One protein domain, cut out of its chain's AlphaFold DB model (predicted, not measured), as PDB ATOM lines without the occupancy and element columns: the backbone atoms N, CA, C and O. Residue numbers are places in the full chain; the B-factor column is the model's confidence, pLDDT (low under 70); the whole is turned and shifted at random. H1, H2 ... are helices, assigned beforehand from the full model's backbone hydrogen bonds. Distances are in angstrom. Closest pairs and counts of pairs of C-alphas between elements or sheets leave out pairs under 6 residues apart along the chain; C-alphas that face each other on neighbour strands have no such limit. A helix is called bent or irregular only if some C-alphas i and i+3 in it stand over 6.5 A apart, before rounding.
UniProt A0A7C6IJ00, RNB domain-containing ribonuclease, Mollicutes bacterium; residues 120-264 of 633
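This is residues 120 to 264 of the 633 residues of the protein "RNB domain-containing ribonuclease" of Mollicutes bacterium (UniProt A0A7C6IJ00). An up-and-down bundle of six helices, each running against the one before it in the chain, has H6 in its middle, the H7 and H8 hairpin on one side and H2 and H3 on the other, while H5 packs along H6. H4 lies across one end of the bundle, and H1 packs on H2 at the outside, its residues 120 to 125 sticking out free. The printed part has 145 residues with eight named helices, H1 to H8 in order, and no named strand; the class is all helix. It is compact, with a radius of gyration of the C-alphas of 15.7 A and spans of 42 by 41 by 26 A.

H1, residues 120 to 136, begins with C-alpha 120 at (41.984, 20.410, 33.387) and is 23.8 A long from first to last C-alpha. H2 is residues 140 to 151, H3 residues 154 to 163 and H4 residues 165 to 173. H2 is neither bent nor irregular, but only just: C-alphas 148 and 151 are 6.3 A apart. H5, residues 175 to 188, is 20.1 A long. H6, residues 196 to 211, is 22.3 A long and begins at C-alpha 196 (29.777, 35.828, 26.095). H7, residues 219 to 236, is 26.3 A long. H8, residues 243 to 260, is 25.4 A long and ends at C-alpha 260 (30.288, 40.594, 9.613).

The hub is H6, touching four helices. H8 touches it with residues 252 to 260 alone, the same way at 35.1 degrees, only just a steep tilt; the closest C-alphas, of Ser 203 and Leu 256, are 4.8 A apart. H3 touches H6 at a shallow tilt of 30 degrees, closest at the C-alphas of Ile 154 and Ile 205, 5.5 A. H2 touches H6 with residues 148 to 149 alone, at a steep tilt of 39 degrees, closest at the C-alphas of Val 148 and Ile 202, 5.8 A. H5 and H6, a hairpin, only just touch, with 3 pairs of C-alphas within 8 A; Leu 181 and Ile 206 are closest, 7.6 A between C-alphas. H7 and H8, a hairpin, touch at a shallow tilt of 7 degrees, closest at the C-alphas of Val 233 and Ile 250, 6.1 A. H4 touches H2, about perpendicular at 86 degrees, closest at the C-alphas of Tyr 171 and Ile 140, 7.5 A. H1 and H2, a hairpin, only just touch, with 3 pairs within 8 A; the C-alphas of Leu 134 and Ile 143 are closest, 6.9 A. H1 and H6 are apart. Every O i to N i+4 pair is within hydrogen-bond range in H1, H3, H4, H5, H6, H7 and H8, and 7 of 8 in H2.

The two C-alphas farthest apart, of Glu 121 and Asn 220, are 46.4 A from each other. The printed part has no cut and no long link. Mean pLDDT of the printed part is 75.0; 44 residues are under 70, among them 120 to 128 and 232 to 245.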
ATOM      1  N   LYS A 120      41.155  21.384  34.107       36.50
ATOM      2  CA  LYS A 120      41.984  20.410  33.387       36.50
ATOM      3  C   LYS A 120      41.301  19.057  33.207       36.50
ATOM      4  O   LYS A 120      41.375  18.515  32.115       36.50
ATOM      5  N   GLU A 121      40.656  18.522  34.236       39.03
ATOM      6  CA  GLU A 121      39.992  17.216  34.160       39.03
ATOM      7  C   GLU A 121      38.746  17.295  33.268       39.03
ATOM      8  O   GLU A 121      38.556  16.471  32.379       39.03
ATOM      9  N   THR A 122      37.977  18.377  33.396       47.44
ATOM     10  CA  THR A 122      36.888  18.749  32.486       47.44
ATOM     11  C   THR A 122      37.403  18.996  31.072       47.44
ATOM     12  O   THR A 122      36.761  18.568  30.115       47.44
ATOM     13  N   PHE A 123      38.577  19.614  30.896       49.59
ATOM     14  CA  PHE A 123      39.185  19.795  29.571       49.59
ATOM     15  C   PHE A 123      39.684  18.485  28.958       49.59
ATOM     16  O   PHE A 123      39.462  18.264  27.773       49.59
ATOM     17  N   GLU A 124      40.341  17.612  29.722       50.62
ATOM     18  CA  GLU A 124      40.814  16.307  29.245       50.62
ATOM     19  C   GLU A 124      39.622  15.418  28.876       50.62
ATOM     20  O   GLU A 124      39.564  14.950  27.739       50.62
ATOM     21  N   LYS A 125      38.598  15.334  29.738       53.41
ATOM     22  CA  LYS A 125      37.317  14.673  29.438       53.41
ATOM     23  C   LYS A 125      36.631  15.287  28.202       53.41
ATOM     24  O   LYS A 125      36.128  14.559  27.349       53.41
ATOM     25  N   SER A 126      36.626  16.617  28.057       60.22
ATOM     26  CA  SER A 126      36.030  17.302  26.891       60.22
ATOM     27  C   SER A 126      36.817  17.056  25.604       60.22
ATOM     28  O   SER A 126      36.232  16.818  24.550       60.22
ATOM     29  N   ARG A 127      38.150  17.054  25.679       64.44
ATOM     30  CA  ARG A 127      39.042  16.764  24.555       64.44
ATOM     31  C   ARG A 127      38.898  15.316  24.108       64.44
ATOM     32  O   ARG A 127      38.828  15.075  22.909       64.44
ATOM     33  N   GLU A 128      38.835  14.364  25.033       69.25
ATOM     34  CA  GLU A 128      38.598  12.952  24.716       69.25
ATOM     35  C   GLU A 128      37.253  12.755  24.014       69.25
ATOM     36  O   GLU A 128      37.207  12.114  22.962       69.25
ATOM     37  N   LYS A 129      36.181  13.385  24.519       73.00
ATOM     38  CA  LYS A 129      34.863  13.400  23.860       73.00
ATOM     39  C   LYS A 129      34.935  13.986  22.447       73.00
ATOM     40  O   LYS A 129      34.378  13.410  21.511       73.00
ATOM     41  N   LEU A 130      35.653  15.094  22.271       71.31
ATOM     42  CA  LEU A 130      35.797  15.776  20.984       71.31
ATOM     43  C   LEU A 130      36.611  14.944  19.980       71.31
ATOM     44  O   LEU A 130      36.210  14.799  18.826       71.31
ATOM     45  N   VAL A 131      37.702  14.315  20.425       75.88
ATOM     46  CA  VAL A 131      38.495  13.379  19.612       75.88
ATOM     47  C   VAL A 131      37.667  12.150  19.234       75.88
ATOM     48  O   VAL A 131      37.704  11.728  18.079       75.88
ATOM     49  N   ALA A 132      36.903  11.580  20.168       79.81
ATOM     50  CA  ALA A 132      36.021  10.448  19.891       79.81
ATOM     51  C   ALA A 132      34.948  10.809  18.848       79.81
ATOM     52  O   ALA A 132      34.719  10.038  17.913       79.81
ATOM     53  N   SER A 133      34.349  12.001  18.957       80.50
ATOM     54  CA  SER A 133      33.386  12.529  17.982       80.50
ATOM     55  C   SER A 133      34.000  12.683  16.585       80.50
ATOM     56  O   SER A 133      33.458  12.157  15.611       80.50
ATOM     57  N   LEU A 134      35.171  13.325  16.483       80.62
ATOM     58  CA  LEU A 134      35.881  13.516  15.213       80.62
ATOM     59  C   LEU A 134      36.274  12.187  14.556       80.62
ATOM     60  O   LEU A 134      36.132  12.036  13.347       80.62
ATOM     61  N   LYS A 135      36.717  11.194  15.340       84.94
ATOM     62  CA  LYS A 135      37.035   9.856  14.815       84.94
ATOM     63  C   LYS A 135      35.800   9.118  14.303       84.94
ATOM     64  O   LYS A 135      35.898   8.421  13.295       84.94
ATOM     65  N   LYS A 136      34.658   9.269  14.986       87.00
ATOM     66  CA  LYS A 136      33.381   8.633  14.623       87.00
ATOM     67  C   LYS A 136      32.769   9.242  13.360       87.00
ATOM     68  O   LYS A 136      32.174   8.515  12.572       87.00
ATOM     69  N   ASN A 137      32.897  10.555  13.170       85.50
ATOM     70  CA  ASN A 137      32.364  11.264  12.012       85.50
ATOM     71  C   ASN A 137      33.419  12.203  11.413       85.50
ATOM     72  O   ASN A 137      33.641  13.311  11.897       85.50
ATOM     73  N   GLN A 138      34.038  11.764  10.320       88.06
ATOM     74  CA  GLN A 138      35.129  12.483   9.656       88.06
ATOM     75  C   GLN A 138      34.634  13.425   8.547       88.06
ATOM     76  O   GLN A 138      35.421  13.873   7.714       88.06
ATOM     77  N   SER A 139      33.325  13.703   8.487       91.12
ATOM     78  CA  SER A 139      32.771  14.597   7.474       91.12
ATOM     79  C   SER A 139      33.294  16.025   7.645       91.12
ATOM     80  O   SER A 139      33.528  16.501   8.761       91.12
ATOM     81  N   ILE A 140      33.431  16.744   6.527       90.69
ATOM     82  CA  ILE A 140      33.835  18.154   6.553       90.69
ATOM     83  C   ILE A 140      32.851  19.025   7.347       90.69
ATOM     84  O   ILE A 140      33.287  19.945   8.029       90.69
ATOM     85  N   ASP A 141      31.554  18.702   7.336       91.56
ATOM     86  CA  ASP A 141      30.554  19.388   8.161       91.56
ATOM     87  C   ASP A 141      30.843  19.213   9.660       91.56
ATOM     88  O   ASP A 141      30.907  20.204  10.389       91.56
ATOM     89  N   ASN A 142      31.111  17.985  10.123       89.12
ATOM     90  CA  ASN A 142      31.428  17.734  11.531       89.12
ATOM     91  C   ASN A 142      32.720  18.446  11.953       89.12
ATOM     92  O   ASN A 142      32.795  19.034  13.033       89.12
ATOM     93  N   ILE A 143      33.729  18.446  11.080       87.81
ATOM     94  CA  ILE A 143      35.013  19.112  11.323       87.81
ATOM     95  C   ILE A 143      34.831  20.632  11.394       87.81
ATOM     96  O   ILE A 143      35.310  21.259  12.339       87.81
ATOM     97  N   VAL A 144      34.099  21.232  10.448       91.25
ATOM     98  CA  VAL A 144      33.762  22.664  10.464       91.25
ATOM     99  C   VAL A 144      32.996  23.009  11.736       91.25
ATOM    100  O   VAL A 144      33.372  23.948  12.434       91.25
ATOM    101  N   ASN A 145      31.967  22.233  12.079       89.69
ATOM    102  CA  ASN A 145      31.179  22.435  13.289       89.69
ATOM    103  C   ASN A 145      32.040  22.378  14.553       89.69
ATOM    104  O   ASN A 145      31.904  23.235  15.423       89.69
ATOM    105  N   THR A 146      32.962  21.422  14.623       83.00
ATOM    106  CA  THR A 146      33.888  21.274  15.748       83.00
ATOM    107  C   THR A 146      34.846  22.463  15.839       83.00
ATOM    108  O   THR A 146      35.007  23.058  16.903       83.00
ATOM    109  N   LEU A 147      35.453  22.875  14.724       81.06
ATOM    110  CA  LEU A 147      36.372  24.016  14.692       81.06
ATOM    111  C   LEU A 147      35.683  25.331  15.076       81.06
ATOM    112  O   LEU A 147      36.255  26.136  15.812       81.06
ATOM    113  N   VAL A 148      34.462  25.547  14.583       86.25
ATOM    114  CA  VAL A 148      33.706  26.784  14.797       86.25
ATOM    115  C   VAL A 148      33.120  26.835  16.206       86.25
ATOM    116  O   VAL A 148      33.320  27.835  16.891       86.25
ATOM    117  N   PHE A 149      32.415  25.786  16.639       84.06
ATOM    118  CA  PHE A 149      31.538  25.829  17.815       84.06
ATOM    119  C   PHE A 149      32.052  25.083  19.036       84.06
ATOM    120  O   PHE A 149      31.525  25.328  20.110       84.06
ATOM    121  N   GLU A 150      33.070  24.236  18.909       78.75
ATOM    122  CA  GLU A 150      33.654  23.532  20.057       78.75
ATOM    123  C   GLU A 150      35.039  24.099  20.387       78.75
ATOM    124  O   GLU A 150      35.292  24.546  21.503       78.75
ATOM    125  N   ILE A 151      35.922  24.173  19.383       75.06
ATOM    126  CA  ILE A 151      37.304  24.651  19.542       75.06
ATOM    127  C   ILE A 151      37.358  26.179  19.652       75.06
ATOM    128  O   ILE A 151      38.097  26.709  20.481       75.06
ATOM    129  N   LYS A 152      36.574  26.899  18.833       77.25
ATOM    130  CA  LYS A 152      36.371  28.357  18.930       77.25
ATOM    131  C   LYS A 152      37.686  29.171  18.886       77.25
ATOM    132  O   LYS A 152      37.764  30.263  19.447       77.25
ATOM    133  N   ASP A 153      38.727  28.679  18.206       73.44
ATOM    134  CA  ASP A 153      40.016  29.373  18.057       73.44
ATOM    135  C   ASP A 153      40.221  29.836  16.609       73.44
ATOM    136  O   ASP A 153      40.411  29.042  15.687       73.44
ATOM    137  N   ILE A 154      40.215  31.155  16.401       75.25
ATOM    138  CA  ILE A 154      40.369  31.760  15.073       75.25
ATOM    139  C   ILE A 154      41.748  31.528  14.447       75.25
ATOM    140  O   ILE A 154      41.855  31.462  13.223       75.25
ATOM    141  N   LYS A 155      42.819  31.452  15.244       72.38
ATOM    142  CA  LYS A 155      44.170  31.223  14.716       72.38
ATOM    143  C   LYS A 155      44.280  29.785  14.239       72.38
ATOM    144  O   LYS A 155      44.736  29.568  13.123       72.38
ATOM    145  N   PHE A 156      43.803  28.840  15.045       74.12
ATOM    146  CA  PHE A 156      43.761  27.436  14.660       74.12
ATOM    147  C   PHE A 156      42.862  27.214  13.442       74.12
ATOM    148  O   PHE A 156      43.303  26.603  12.472       74.12
ATOM    149  N   PHE A 157      41.660  27.803  13.432       82.94
ATOM    150  CA  PHE A 157      40.759  27.744  12.280       82.94
ATOM    151  C   PHE A 157      41.439  28.233  10.999       82.94
ATOM    152  O   PHE A 157      41.367  27.556   9.982       82.94
ATOM    153  N   LYS A 158      42.114  29.392  11.036       80.56
ATOM    154  CA  LYS A 158      42.806  29.949   9.863       80.56
ATOM    155  C   LYS A 158      43.888  29.022   9.331       80.56
ATOM    156  O   LYS A 158      43.960  28.852   8.125       80.56
ATOM    157  N   LEU A 159      44.680  28.421  10.215       75.62
ATOM    158  CA  LEU A 159      45.731  27.486   9.811       75.62
ATOM    159  C   LEU A 159      45.142  26.263   9.106       75.62
ATOM    160  O   LEU A 159      45.575  25.922   8.013       75.62
ATOM    161  N   VAL A 160      44.112  25.650   9.696       79.94
ATOM    162  CA  VAL A 160      43.434  24.494   9.091       79.94
ATOM    163  C   VAL A 160      42.755  24.881   7.773       79.94
ATOM    164  O   VAL A 160      42.840  24.146   6.795       79.94
ATOM    165  N   PHE A 161      42.112  26.049   7.725       85.69
ATOM    166  CA  PHE A 161      41.456  26.568   6.527       85.69
ATOM    167  C   PHE A 161      42.444  26.853   5.388       85.69
ATOM    168  O   PHE A 161      42.127  26.583   4.236       85.69
ATOM    169  N   GLU A 162      43.608  27.436   5.684       84.31
ATOM    170  CA  GLU A 162      44.634  27.757   4.683       84.31
ATOM    171  C   GLU A 162      45.285  26.489   4.121       84.31
ATOM    172  O   GLU A 162      45.495  26.410   2.913       84.31
ATOM    173  N   GLU A 163      45.527  25.484   4.967       81.69
ATOM    174  CA  GLU A 163      46.085  24.192   4.554       81.69
ATOM    175  C   GLU A 163      45.106  23.390   3.678       81.69
ATOM    176  O   GLU A 163      45.463  22.925   2.599       81.69
ATOM    177  N   PHE A 164      43.845  23.277   4.104       86.81
ATOM    178  CA  PHE A 164      42.800  22.502   3.416       86.81
ATOM    179  C   PHE A 164      41.865  23.403   2.602       86.81
ATOM    180  O   PHE A 164      40.643  23.221   2.558       86.81
ATOM    181  N   PHE A 165      42.435  24.439   1.981       88.25
ATOM    182  CA  PHE A 165      41.659  25.501   1.348       88.25
ATOM    183  C   PHE A 165      40.662  24.969   0.314       88.25
ATOM    184  O   PHE A 165      39.541  25.468   0.237       88.25
ATOM    185  N   THR A 166      41.040  23.958  -0.468       87.50
ATOM    186  CA  THR A 166      40.194  23.391  -1.528       87.50
ATOM    187  C   THR A 166      38.898  22.816  -0.961       87.50
ATOM    188  O   THR A 166      37.810  23.176  -1.417       87.50
ATOM    189  N   GLU A 167      39.006  21.983   0.070       89.81
ATOM    190  CA  GLU A 167      37.901  21.307   0.739       89.81
ATOM    191  C   GLU A 167      36.972  22.318   1.420       89.81
ATOM    192  O   GLU A 167      35.757  22.302   1.198       89.81
ATOM    193  N   PHE A 168      37.534  23.265   2.179       90.75
ATOM    194  CA  PHE A 168      36.752  24.318   2.837       90.75
ATOM    195  C   PHE A 168      36.093  25.271   1.830       90.75
ATOM    196  O   PHE A 168      34.947  25.684   2.023       90.75
ATOM    197  N   ASN A 169      36.776  25.620   0.737       87.69
ATOM    198  CA  ASN A 169      36.221  26.465  -0.316       87.69
ATOM    199  C   ASN A 169      35.049  25.771  -1.024       87.69
ATOM    200  O   ASN A 169      34.006  26.388  -1.240       87.69
ATOM    201  N   GLN A 170      35.177  24.480  -1.348       89.50
ATOM    202  CA  GLN A 170      34.074  23.699  -1.911       89.50
ATOM    203  C   GLN A 170      32.891  23.628  -0.938       89.50
ATOM    204  O   GLN A 170      31.749  23.839  -1.348       89.50
ATOM    205  N   TYR A 171      33.164  23.406   0.349       91.31
ATOM    206  CA  TYR A 171      32.145  23.338   1.391       91.31
ATOM    207  C   TYR A 171      31.367  24.653   1.553       91.31
ATOM    208  O   TYR A 171      30.136  24.649   1.523       91.31
ATOM    209  N   PHE A 172      32.056  25.792   1.673       88.94
ATOM    210  CA  PHE A 172      31.416  27.089   1.922       88.94
ATOM    211  C   PHE A 172      30.816  27.759   0.678       88.94
ATOM    212  O   PHE A 172      30.059  28.723   0.811       88.94
ATOM    213  N   LYS A 173      31.093  27.259  -0.533       83.50
ATOM    214  CA  LYS A 173      30.373  27.696  -1.742       83.50
ATOM    215  C   LYS A 173      28.882  27.354  -1.682       83.50
ATOM    216  O   LYS A 173      28.073  28.124  -2.211       83.50
ATOM    217  N   ASN A 174      28.525  26.252  -1.020       84.94
ATOM    218  CA  ASN A 174      27.137  25.870  -0.787       84.94
ATOM    219  C   ASN A 174      26.477  26.805   0.247       84.94
ATOM    220  O   ASN A 174      26.926  26.926   1.386       84.94
ATOM    221  N   GLU A 175      25.388  27.464  -0.153       76.94
ATOM    222  CA  GLU A 175      24.654  28.421   0.686       76.94
ATOM    223  C   GLU A 175      23.970  27.787   1.891       76.94
ATOM    224  O   GLU A 175      23.860  28.444   2.929       76.94
ATOM    225  N   ALA A 176      23.564  26.521   1.782       82.69
ATOM    226  CA  ALA A 176      22.967  25.792   2.893       82.69
ATOM    227  C   ALA A 176      23.969  25.632   4.044       82.69
ATOM    228  O   ALA A 176      23.618  25.843   5.197       82.69
ATOM    229  N   ASN A 177      25.244  25.380   3.730       88.38
ATOM    230  CA  ASN A 177      26.292  25.190   4.735       88.38
ATOM    231  C   ASN A 177      26.605  26.490   5.490       88.38
ATOM    232  O   ASN A 177      26.795  26.487   6.703       88.38
ATOM    233  N   VAL A 178      26.633  27.626   4.784       82.62
ATOM    234  CA  VAL A 178      26.832  28.942   5.415       82.62
ATOM    235  C   VAL A 178      25.608  29.342   6.242       82.62
ATOM    236  O   VAL A 178      25.762  29.866   7.342       82.62
ATOM    237  N   SER A 179      24.400  29.070   5.740       80.06
ATOM    238  CA  SER A 179      23.155  29.305   6.481       80.06
ATOM    239  C   SER A 179      23.091  28.456   7.752       80.06
ATOM    240  O   SER A 179      22.793  28.996   8.815       80.06
ATOM    241  N   GLY A 180      23.495  27.185   7.677       84.56
ATOM    242  CA  GLY A 180      23.573  26.279   8.824       84.56
ATOM    243  C   GLY A 180      24.515  26.773   9.928       84.56
ATOM    244  O   GLY A 180      24.200  26.643  11.108       84.56
ATOM    245  N   LEU A 181      25.626  27.442   9.581       87.94
ATOM    246  CA  LEU A 181      26.475  28.104  10.585       87.94
ATOM    247  C   LEU A 181      25.737  29.230  11.318       87.94
ATOM    248  O   LEU A 181      25.919  29.406  12.522       87.94
ATOM    249  N   PHE A 182      24.925  30.020  10.612       82.75
ATOM    250  CA  PHE A 182      24.146  31.078  11.254       82.75
ATOM    251  C   PHE A 182      23.032  30.510  12.124       82.75
ATOM    252  O   PHE A 182      22.824  31.018  13.221       82.75
ATOM    253  N   GLU A 183      22.346  29.465  11.665       82.00
ATOM    254  CA  GLU A 183      21.308  28.774  12.436       82.00
ATOM    255  C   GLU A 183      21.883  28.209  13.731       82.00
ATOM    256  O   GLU A 183      21.391  28.547  14.804       82.00
ATOM    257  N   LYS A 184      23.011  27.495  13.663       87.06
ATOM    258  CA  LYS A 184      23.680  26.977  14.859       87.06
ATOM    259  C   LYS A 184      24.203  28.086  15.776       87.06
ATOM    260  O   LYS A 184      24.100  27.971  16.992       87.06
ATOM    261  N   TYR A 185      24.708  29.196  15.226       85.62
ATOM    262  CA  TYR A 185      25.057  30.375  16.031       85.62
ATOM    263  C   TYR A 185      23.842  30.944  16.772       85.62
ATOM    264  O   TYR A 185      23.951  31.314  17.937       85.62
ATOM    265  N   ILE A 186      22.692  31.027  16.099       77.62
ATOM    266  CA  ILE A 186      21.432  31.481  16.692       77.62
ATOM    267  C   ILE A 186      20.966  30.486  17.759       77.62
ATOM    268  O   ILE A 186      20.563  30.916  18.834       77.62
ATOM    269  N   ASP A 187      21.057  29.183  17.516       80.12
ATOM    270  CA  ASP A 187      20.673  28.174  18.503       80.12
ATOM    271  C   ASP A 187      21.540  28.241  19.757       80.12
ATOM    272  O   ASP A 187      21.000  28.197  20.857       80.12
ATOM    273  N   LEU A 188      22.844  28.496  19.622       80.50
ATOM    274  CA  LEU A 188      23.716  28.730  20.775       80.50
ATOM    275  C   LEU A 188      23.290  29.933  21.615       80.50
ATOM    276  O   LEU A 188      23.542  29.949  22.811       80.50
ATOM    277  N   THR A 189      22.625  30.941  21.034       72.94
ATOM    278  CA  THR A 189      22.107  32.067  21.836       72.94
ATOM    279  C   THR A 189      20.980  31.674  22.789       72.94
ATOM    280  O   THR A 189      20.677  32.461  23.684       72.94
ATOM    281  N   LYS A 190      20.378  30.492  22.601       70.44
ATOM    282  CA  LYS A 190      19.356  29.917  23.485       70.44
ATOM    283  C   LYS A 190      19.961  29.106  24.631       70.44
ATOM    284  O   LYS A 190      19.245  28.771  25.561       70.44
ATOM    285  N   ASP A 191      21.241  28.758  24.541       68.69
ATOM    286  CA  ASP A 191      21.927  27.994  25.572       68.69
ATOM    287  C   ASP A 191      22.435  28.948  26.663       68.69
ATOM    288  O   ASP A 191      23.325  29.779  26.446       68.69
ATOM    289  N   GLU A 192      21.826  28.838  27.843       61.16
ATOM    290  CA  GLU A 192      22.155  29.605  29.046       61.16
ATOM    291  C   GLU A 192      23.634  29.477  29.436       61.16
ATOM    292  O   GLU A 192      24.240  30.459  29.884       61.16
ATOM    293  N   THR A 193      24.220  28.297  29.193       60.41
ATOM    294  CA  THR A 193      25.577  27.914  29.603       60.41
ATOM    295  C   THR A 193      26.668  28.523  28.726       60.41
ATOM    296  O   THR A 193      27.831  28.579  29.128       60.41
ATOM    297  N   VAL A 194      26.317  29.027  27.537       64.19
ATOM    298  CA  VAL A 194      27.294  29.599  26.609       64.19
ATOM    299  C   VAL A 194      27.705  30.996  27.066       64.19
ATOM    300  O   VAL A 194      26.928  31.957  27.076       64.19
ATOM    301  N   GLU A 195      28.989  31.134  27.380       67.00
ATOM    302  CA  GLU A 195      29.565  32.400  27.810       67.00
ATOM    303  C   GLU A 195      29.652  33.428  26.674       67.00
ATOM    304  O   GLU A 195      29.876  33.126  25.498       67.00
ATOM    305  N   LYS A 196      29.618  34.714  27.042       68.44
ATOM    306  CA  LYS A 196      29.777  35.828  26.095       68.44
ATOM    307  C   LYS A 196      31.054  35.732  25.249       68.44
ATOM    308  O   LYS A 196      31.061  36.165  24.094       68.44
ATOM    309  N   TYR A 197      32.143  35.226  25.825       68.56
ATOM    310  CA  TYR A 197      33.392  35.057  25.092       68.56
ATOM    311  C   TYR A 197      33.219  34.124  23.893       68.56
ATOM    312  O   TYR A 197      33.742  34.412  22.816       68.56
ATOM    313  N   ASP A 198      32.482  33.029  24.061       75.31
ATOM    314  CA  ASP A 198      32.337  32.027  23.013       75.31
ATOM    315  C   ASP A 198      31.657  32.635  21.788       75.31
ATOM    316  O   ASP A 198      32.146  32.471  20.672       75.31
ATOM    317  N   PHE A 199      30.645  33.483  21.991       82.56
ATOM    318  CA  PHE A 199      30.038  34.261  20.908       82.56
ATOM    319  C   PHE A 199      31.033  35.177  20.191       82.56
ATOM    320  O   PHE A 199      30.973  35.297  18.967       82.56
ATOM    321  N   ILE A 200      31.967  35.816  20.908       76.12
ATOM    322  CA  ILE A 200      33.012  36.651  20.291       76.12
ATOM    323  C   ILE A 200      33.926  35.793  19.413       76.12
ATOM    324  O   ILE A 200      34.186  36.158  18.263       76.12
ATOM    325  N   SER A 201      34.399  34.663  19.933       78.06
ATOM    326  CA  SER A 201      35.291  33.757  19.212       78.06
ATOM    327  C   SER A 201      34.636  33.139  17.983       78.06
ATOM    328  O   SER A 201      35.183  33.234  16.881       78.06
ATOM    329  N   ILE A 202      33.427  32.603  18.139       86.56
ATOM    330  CA  ILE A 202      32.643  32.049  17.033       86.56
ATOM    331  C   ILE A 202      32.371  33.143  15.991       86.56
ATOM    332  O   ILE A 202      32.572  32.930  14.794       86.56
ATOM    333  N   SER A 203      32.011  34.359  16.425       86.81
ATOM    334  CA  SER A 203      31.769  35.487  15.516       86.81
ATOM    335  C   SER A 203      32.990  35.870  14.683       86.81
ATOM    336  O   SER A 203      32.839  36.238  13.518       86.81
ATOM    337  N   LYS A 204      34.207  35.782  15.242       83.31
ATOM    338  CA  LYS A 204      35.451  36.018  14.487       83.31
ATOM    339  C   LYS A 204      35.639  34.988  13.383       83.31
ATOM    340  O   LYS A 204      36.037  35.363  12.282       83.31
ATOM    341  N   ILE A 205      35.363  33.719  13.679       86.75
ATOM    342  CA  ILE A 205      35.488  32.617  12.719       86.75
ATOM    343  C   ILE A 205      34.454  32.771  11.610       86.75
ATOM    344  O   ILE A 205      34.825  32.834  10.439       86.75
ATOM    345  N   ILE A 206      33.180  32.946  11.966       89.19
ATOM    346  CA  ILE A 206      32.106  33.153  10.992       89.19
ATOM    347  C   ILE A 206      32.377  34.402  10.142       89.19
ATOM    348  O   ILE A 206      32.270  34.344   8.919       89.19
ATOM    349  N   SER A 207      32.794  35.518  10.752       84.81
ATOM    350  CA  SER A 207      33.163  36.728  10.004       84.81
ATOM    351  C   SER A 207      34.340  36.500   9.063       84.81
ATOM    352  O   SER A 207      34.295  36.955   7.920       84.81
ATOM    353  N   TYR A 208      35.373  35.774   9.503       85.38
ATOM    354  CA  TYR A 208      36.483  35.408   8.632       85.38
ATOM    355  C   TYR A 208      35.981  34.619   7.425       85.38
ATOM    356  O   TYR A 208      36.304  35.012   6.312       85.38
ATOM    357  N   ILE A 209      35.130  33.604   7.614       86.81
ATOM    358  CA  ILE A 209      34.549  32.811   6.520       86.81
ATOM    359  C   ILE A 209      33.806  33.721   5.529       86.81
ATOM    360  O   ILE A 209      34.152  33.781   4.352       86.81
ATOM    361  N   ILE A 210      32.823  34.497   5.985       81.81
ATOM    362  CA  ILE A 210      31.938  35.259   5.082       81.81
ATOM    363  C   ILE A 210      32.625  36.455   4.408       81.81
ATOM    364  O   ILE A 210      32.188  36.904   3.344       81.81
ATOM    365  N   ASN A 211      33.697  36.980   5.010       76.31
ATOM    366  CA  ASN A 211      34.480  38.084   4.458       76.31
ATOM    367  C   ASN A 211      35.732  37.619   3.702       76.31
ATOM    368  O   ASN A 211      36.393  38.449   3.066       76.31
ATOM    369  N   ASN A 212      36.055  36.321   3.715       78.69
ATOM    370  CA  ASN A 212      37.192  35.793   2.976       78.69
ATOM    371  C   ASN A 212      36.910  35.842   1.470       78.69
ATOM    372  O   ASN A 212      36.084  35.106   0.927       78.69
ATOM    373  N   ARG A 213      37.630  36.724   0.773       72.88
ATOM    374  CA  ARG A 213      37.484  36.917  -0.674       72.88
ATOM    375  C   ARG A 213      37.867  35.673  -1.476       72.88
ATOM    376  O   ARG A 213      37.328  35.501  -2.562       72.88
ATOM    377  N   ALA A 214      38.740  34.818  -0.943       74.62
ATOM    378  CA  ALA A 214      39.175  33.596  -1.613       74.62
ATOM    379  C   ALA A 214      38.038  32.565  -1.758       74.62
ATOM    380  O   ALA A 214      38.040  31.796  -2.713       74.62
ATOM    381  N   ILE A 215      37.021  32.611  -0.886       74.38
ATOM    382  CA  ILE A 215      35.821  31.757  -0.982       74.38
ATOM    383  C   ILE A 215      34.884  32.220  -2.123       74.38
ATOM    384  O   ILE A 215      33.994  31.497  -2.565       74.38
ATOM    385  N   GLY A 216      35.098  33.427  -2.664       60.78
ATOM    386  CA  GLY A 216      34.384  33.919  -3.846       60.78
ATOM    387  C   GLY A 216      32.982  34.476  -3.573       60.78
ATOM    388  O   GLY A 216      32.193  34.628  -4.503       60.78
ATOM    389  N   PHE A 217      32.638  34.815  -2.325       69.25
ATOM    390  CA  PHE A 217      31.351  35.453  -2.035       69.25
ATOM    391  C   PHE A 217      31.216  36.802  -2.763       69.25
ATOM    392  O   PHE A 217      32.058  37.696  -2.622       69.25
ATOM    393  N   SER A 218      30.124  36.990  -3.511       63.44
ATOM    394  CA  SER A 218      29.802  38.281  -4.132       63.44
ATOM    395  C   SER A 218      29.426  39.325  -3.069       63.44
ATOM    396  O   SER A 218      29.017  38.992  -1.953       63.44
ATOM    397  N   ALA A 219      29.542  40.616  -3.398       64.94
ATOM    398  CA  ALA A 219      29.111  41.689  -2.492       64.94
ATOM    399  C   ALA A 219      27.616  41.585  -2.138       64.94
ATOM    400  O   ALA A 219      27.236  41.802  -0.986       64.94
ATOM    401  N   ASN A 220      26.792  41.169  -3.102       65.38
ATOM    402  CA  ASN A 220      25.361  40.943  -2.910       65.38
ATOM    403  C   ASN A 220      25.092  39.779  -1.948       65.38
ATOM    404  O   ASN A 220      24.239  39.903  -1.075       65.38
ATOM    405  N   LYS A 221      25.870  38.694  -2.038       68.19
ATOM    406  CA  LYS A 221      25.758  37.530  -1.148       68.19
ATOM    407  C   LYS A 221      26.161  37.861   0.292       68.19
ATOM    408  O   LYS A 221      25.441  37.517   1.223       68.19
ATOM    409  N   ARG A 222      27.226  38.651   0.490       68.81
ATOM    410  CA  ARG A 222      27.572  39.198   1.820       68.81
ATOM    411  C   ARG A 222      26.440  40.050   2.408       68.81
ATOM    412  O   ARG A 222      26.113  39.915   3.585       68.81
ATOM    413  N   LYS A 223      25.808  40.894   1.585       69.94
ATOM    414  CA  LYS A 223      24.659  41.719   1.993       69.94
ATOM    415  C   LYS A 223      23.430  40.864   2.336       69.94
ATOM    416  O   LYS A 223      22.756  41.156   3.318       69.94
ATOM    417  N   ALA A 224      23.163  39.801   1.577       70.31
ATOM    418  CA  ALA A 224      22.078  38.859   1.851       70.31
ATOM    419  C   ALA A 224      22.270  38.131   3.193       70.31
ATOM    420  O   ALA A 224      21.349  38.122   4.008       70.31
ATOM    421  N   ASN A 225      23.479  37.640   3.478       68.94
ATOM    422  CA  ASN A 225      23.817  37.003   4.758       68.94
ATOM    423  C   ASN A 225      23.615  37.953   5.952       68.94
ATOM    424  O   ASN A 225      23.016  37.588   6.961       68.94
ATOM    425  N   LEU A 226      24.041  39.214   5.820       70.50
ATOM    426  CA  LEU A 226      23.793  40.249   6.829       70.50
ATOM    427  C   LEU A 226      22.298  40.532   7.030       70.50
ATOM    428  O   LEU A 226      21.862  40.785   8.153       70.50
ATOM    429  N   ASN A 227      21.504  40.490   5.959       72.69
ATOM    430  CA  ASN A 227      20.060  40.690   6.039       72.69
ATOM    431  C   ASN A 227      19.356  39.556   6.795       72.69
ATOM    432  O   ASN A 227      18.379  39.841   7.483       72.69
ATOM    433  N   ILE A 228      19.839  38.311   6.708       70.19
ATOM    434  CA  ILE A 228      19.316  37.185   7.502       70.19
ATOM    435  C   ILE A 228      19.487  37.483   8.994       70.19
ATOM    436  O   ILE A 228      18.502  37.488   9.728       70.19
ATOM    437  N   LEU A 229      20.699  37.854   9.418       69.69
ATOM    438  CA  LEU A 229      20.984  38.199  10.814       69.69
ATOM    439  C   LEU A 229      20.144  39.387  11.306       69.69
ATOM    440  O   LEU A 229      19.528  39.308  12.368       69.69
ATOM    441  N   ASN A 230      20.064  40.468  10.518       71.25
ATOM    442  CA  ASN A 230      19.249  41.636  10.873       71.25
ATOM    443  C   ASN A 230      17.760  41.265  10.999       71.25
ATOM    444  O   ASN A 230      17.105  41.694  11.943       71.25
ATOM    445  N   ARG A 231      17.223  40.438  10.086       72.62
ATOM    446  CA  ARG A 231      15.832  39.957  10.156       72.62
ATOM    447  C   ARG A 231      15.583  39.112  11.402       72.62
ATOM    448  O   ARG A 231      14.526  39.259  12.005       72.62
ATOM    449  N   THR A 232      16.528  38.259  11.799       68.19
ATOM    450  CA  THR A 232      16.424  37.477  13.039       68.19
ATOM    451  C   THR A 232      16.345  38.395  14.258       68.19
ATOM    452  O   THR A 232      15.422  38.255  15.055       68.19
ATOM    453  N   VAL A 233      17.220  39.406  14.354       68.56
ATOM    454  CA  VAL A 233      17.170  40.425  15.424       68.56
ATOM    455  C   VAL A 233      15.822  41.158  15.442       68.56
ATOM    456  O   VAL A 233      15.217  41.303  16.502       68.56
ATOM    457  N   SER A 234      15.309  41.574  14.279       68.00
ATOM    458  CA  SER A 234      14.019  42.271  14.172       68.00
ATOM    459  C   SER A 234      12.804  41.389  14.477       68.00
ATOM    460  O   SER A 234      11.782  41.896  14.916       68.00
ATOM    461  N   LYS A 235      12.872  40.073  14.253       66.69
ATOM    462  CA  LYS A 235      11.799  39.148  14.660       66.69
ATOM    463  C   LYS A 235      11.805  38.910  16.170       66.69
ATOM    464  O   LYS A 235      10.746  38.776  16.774       66.69
ATOM    465  N   LEU A 236      12.988  38.904  16.788       62.19
ATOM    466  CA  LEU A 236      13.151  38.692  18.225       62.19
ATOM    467  C   LEU A 236      12.571  39.827  19.073       62.19
ATOM    468  O   LEU A 236      12.089  39.561  20.175       62.19
ATOM    469  N   SER A 237      12.537  41.064  18.565       55.72
ATOM    470  CA  SER A 237      11.882  42.174  19.273       55.72
ATOM    471  C   SER A 237      10.387  41.927  19.520       55.72
ATOM    472  O   SER A 237       9.844  42.482  20.471       55.72
ATOM    473  N   ASN A 238       9.759  41.034  18.744       56.19
ATOM    474  CA  ASN A 238       8.320  40.760  18.755       56.19
ATOM    475  C   ASN A 238       7.965  39.358  19.313       56.19
ATOM    476  O   ASN A 238       6.941  38.801  18.928       56.19
ATOM    477  N   SER A 239       8.813  38.742  20.153       57.88
ATOM    478  CA  SER A 239       8.784  37.283  20.404       57.88
ATOM    479  C   SER A 239       8.622  36.817  21.867       57.88
ATOM    480  O   SER A 239       8.725  37.608  22.802       57.88
ATOM    481  N   LYS A 240       8.411  35.491  21.997       58.56
ATOM    482  CA  LYS A 240       8.126  34.617  23.163       58.56
ATOM    483  C   LYS A 240       9.148  34.640  24.326       58.56
ATOM    484  O   LYS A 240       8.921  33.969  25.318       58.56
ATOM    485  N   TYR A 241      10.249  35.384  24.223       60.53
ATOM    486  CA  TYR A 241      11.320  35.392  25.233       60.53
ATOM    487  C   TYR A 241      11.154  36.528  26.259       60.53
ATOM    488  O   TYR A 241      10.619  37.609  25.956       60.53
ATOM    489  N   SER A 242      11.690  36.342  27.462       65.44
ATOM    490  CA  SER A 242      11.776  37.380  28.489       65.44
ATOM    491  C   SER A 242      12.608  38.582  28.018       65.44
ATOM    492  O   SER A 242      13.289  38.586  26.984       65.44
ATOM    493  N   LYS A 243      12.537  39.680  28.774       67.31
ATOM    494  CA  LYS A 243      13.271  40.916  28.464       67.31
ATOM    495  C   LYS A 243      14.792  40.728  28.581       67.31
ATOM    496  O   LYS A 243      15.532  41.365  27.828       67.31
ATOM    497  N   GLN A 244      15.258  39.891  29.510       61.12
ATOM    498  CA  GLN A 244      16.684  39.620  29.717       61.12
ATOM    499  C   GLN A 244      17.242  38.691  28.635       61.12
ATOM    500  O   GLN A 244      18.252  39.041  28.020       61.12
ATOM    501  N   GLU A 245      16.540  37.604  28.306       64.06
ATOM    502  CA  GLU A 245      16.916  36.701  27.208       64.06
ATOM    503  C   GLU A 245      17.019  37.464  25.884       64.06
ATOM    504  O   GLU A 245      18.037  37.401  25.195       64.06
ATOM    505  N   ARG A 246      16.023  38.308  25.568       70.31
ATOM    506  CA  ARG A 246      16.081  39.172  24.377       70.31
ATOM    507  C   ARG A 246      17.314  40.063  24.376       70.31
ATOM    508  O   ARG A 246      17.963  40.190  23.342       70.31
ATOM    509  N   LYS A 247      17.673  40.670  25.512       71.31
ATOM    510  CA  LYS A 247      18.891  41.489  25.615       71.31
ATOM    511  C   LYS A 247      20.158  40.661  25.373       71.31
ATOM    512  O   LYS A 247      21.033  41.144  24.654       71.31
ATOM    513  N   LYS A 248      20.258  39.446  25.929       67.88
ATOM    514  CA  LYS A 248      21.399  38.528  25.744       67.88
ATOM    515  C   LYS A 248      21.518  38.118  24.271       67.88
ATOM    516  O   LYS A 248      22.554  38.371  23.661       67.88
ATOM    517  N   ILE A 249      20.432  37.636  23.664       71.12
ATOM    518  CA  ILE A 249      20.387  37.209  22.256       71.12
ATOM    519  C   ILE A 249      20.712  38.374  21.313       71.12
ATOM    520  O   ILE A 249      21.588  38.256  20.453       71.12
ATOM    521  N   ILE A 250      20.056  39.528  21.484       75.19
ATOM    522  CA  ILE A 250      20.310  40.722  20.661       75.19
ATOM    523  C   ILE A 250      21.766  41.171  20.814       75.19
ATOM    524  O   ILE A 250      22.416  41.483  19.818       75.19
ATOM    525  N   SER A 251      22.306  41.175  22.037       75.88
ATOM    526  CA  SER A 251      23.716  41.494  22.279       75.88
ATOM    527  C   SER A 251      24.644  40.545  21.514       75.88
ATOM    528  O   SER A 251      25.570  41.012  20.852       75.88
ATOM    529  N   SER A 252      24.403  39.234  21.565       75.88
ATOM    530  CA  SER A 252      25.232  38.215  20.907       75.88
ATOM    531  C   SER A 252      25.128  38.267  19.379       75.88
ATOM    532  O   SER A 252      26.143  38.186  18.685       75.88
ATOM    533  N   LEU A 253      23.933  38.483  18.826       77.31
ATOM    534  CA  LEU A 253      23.741  38.676  17.385       77.31
ATOM    535  C   LEU A 253      24.389  39.970  16.892       77.31
ATOM    536  O   LEU A 253      25.015  39.976  15.832       77.31
ATOM    537  N   ASN A 254      24.313  41.050  17.672       77.75
ATOM    538  CA  ASN A 254      24.975  42.306  17.333       77.75
ATOM    539  C   ASN A 254      26.501  42.159  17.267       77.75
ATOM    540  O   ASN A 254      27.111  42.772  16.395       77.75
ATOM    541  N   ILE A 255      27.118  41.311  18.104       76.50
ATOM    542  CA  ILE A 255      28.559  41.002  18.013       76.50
ATOM    543  C   ILE A 255      28.891  40.394  16.645       76.50
ATOM    544  O   ILE A 255      29.815  40.869  15.974       76.50
ATOM    545  N   LEU A 256      28.135  39.382  16.209       80.56
ATOM    546  CA  LEU A 256      28.343  38.744  14.908       80.56
ATOM    547  C   LEU A 256      28.113  39.732  13.765       80.56
ATOM    548  O   LEU A 256      28.947  39.835  12.868       80.56
ATOM    549  N   ILE A 257      27.017  40.491  13.814       78.00
ATOM    550  CA  ILE A 257      26.692  41.517  12.820       78.00
ATOM    551  C   ILE A 257      27.820  42.550  12.723       78.00
ATOM    552  O   ILE A 257      28.208  42.927  11.618       78.00
ATOM    553  N   ASP A 258      28.372  42.989  13.852       75.56
ATOM    554  CA  ASP A 258      29.473  43.947  13.892       75.56
ATOM    555  C   ASP A 258      30.746  43.414  13.240       75.56
ATOM    556  O   ASP A 258      31.404  44.146  12.497       75.56
ATOM    557  N   TYR A 259      31.092  42.149  13.491       75.31
ATOM    558  CA  TYR A 259      32.211  41.503  12.812       75.31
ATOM    559  C   TYR A 259      31.923  41.271  11.326       75.31
ATOM    560  O   TYR A 259      32.827  41.389  10.501       75.31
ATOM    561  N   ALA A 260      30.690  40.921  10.973       74.75
ATOM    562  CA  ALA A 260      30.288  40.594   9.613       74.75
ATOM    563  C   ALA A 260      30.233  41.831   8.708       74.75
ATOM    564  O   ALA A 260      30.656  41.765   7.557       74.75
ATOM    565  N   LYS A 261      29.745  42.965   9.227       70.50
ATOM    566  CA  LYS A 261      29.579  44.213   8.471       70.50
ATOM    567  C   LYS A 261      30.903  44.830   8.009       70.50
ATOM    568  O   LYS A 261      30.863  45.648   7.095       70.50
ATOM    569  N   ASP A 262      32.036  44.492   8.642       61.12
ATOM    570  CA  ASP A 262      33.325  45.199   8.483       61.12
ATOM    571  C   ASP A 262      33.119  46.729   8.439       61.12
ATOM    572  O   ASP A 262      33.726  47.454   7.643       61.12
ATOM    573  N   THR A 263      32.174  47.239   9.247       57.34
ATOM    574  CA  THR A 263      31.891  48.671   9.311       57.34
ATOM    575  C   THR A 263      33.097  49.336   9.935       57.34
ATOM    576  O   THR A 263      33.370  49.223  11.132       57.34
ATOM    577  N   ARG A 264      33.870  49.990   9.072       58.47
ATOM    578  CA  ARG A 264      35.058  50.734   9.456       58.47
ATOM    579  C   ARG A 264      34.603  51.885  10.335       58.47
ATOM    580  O   ARG A 264      33.911  52.771   9.845       58.47
TER     581      ARG A 264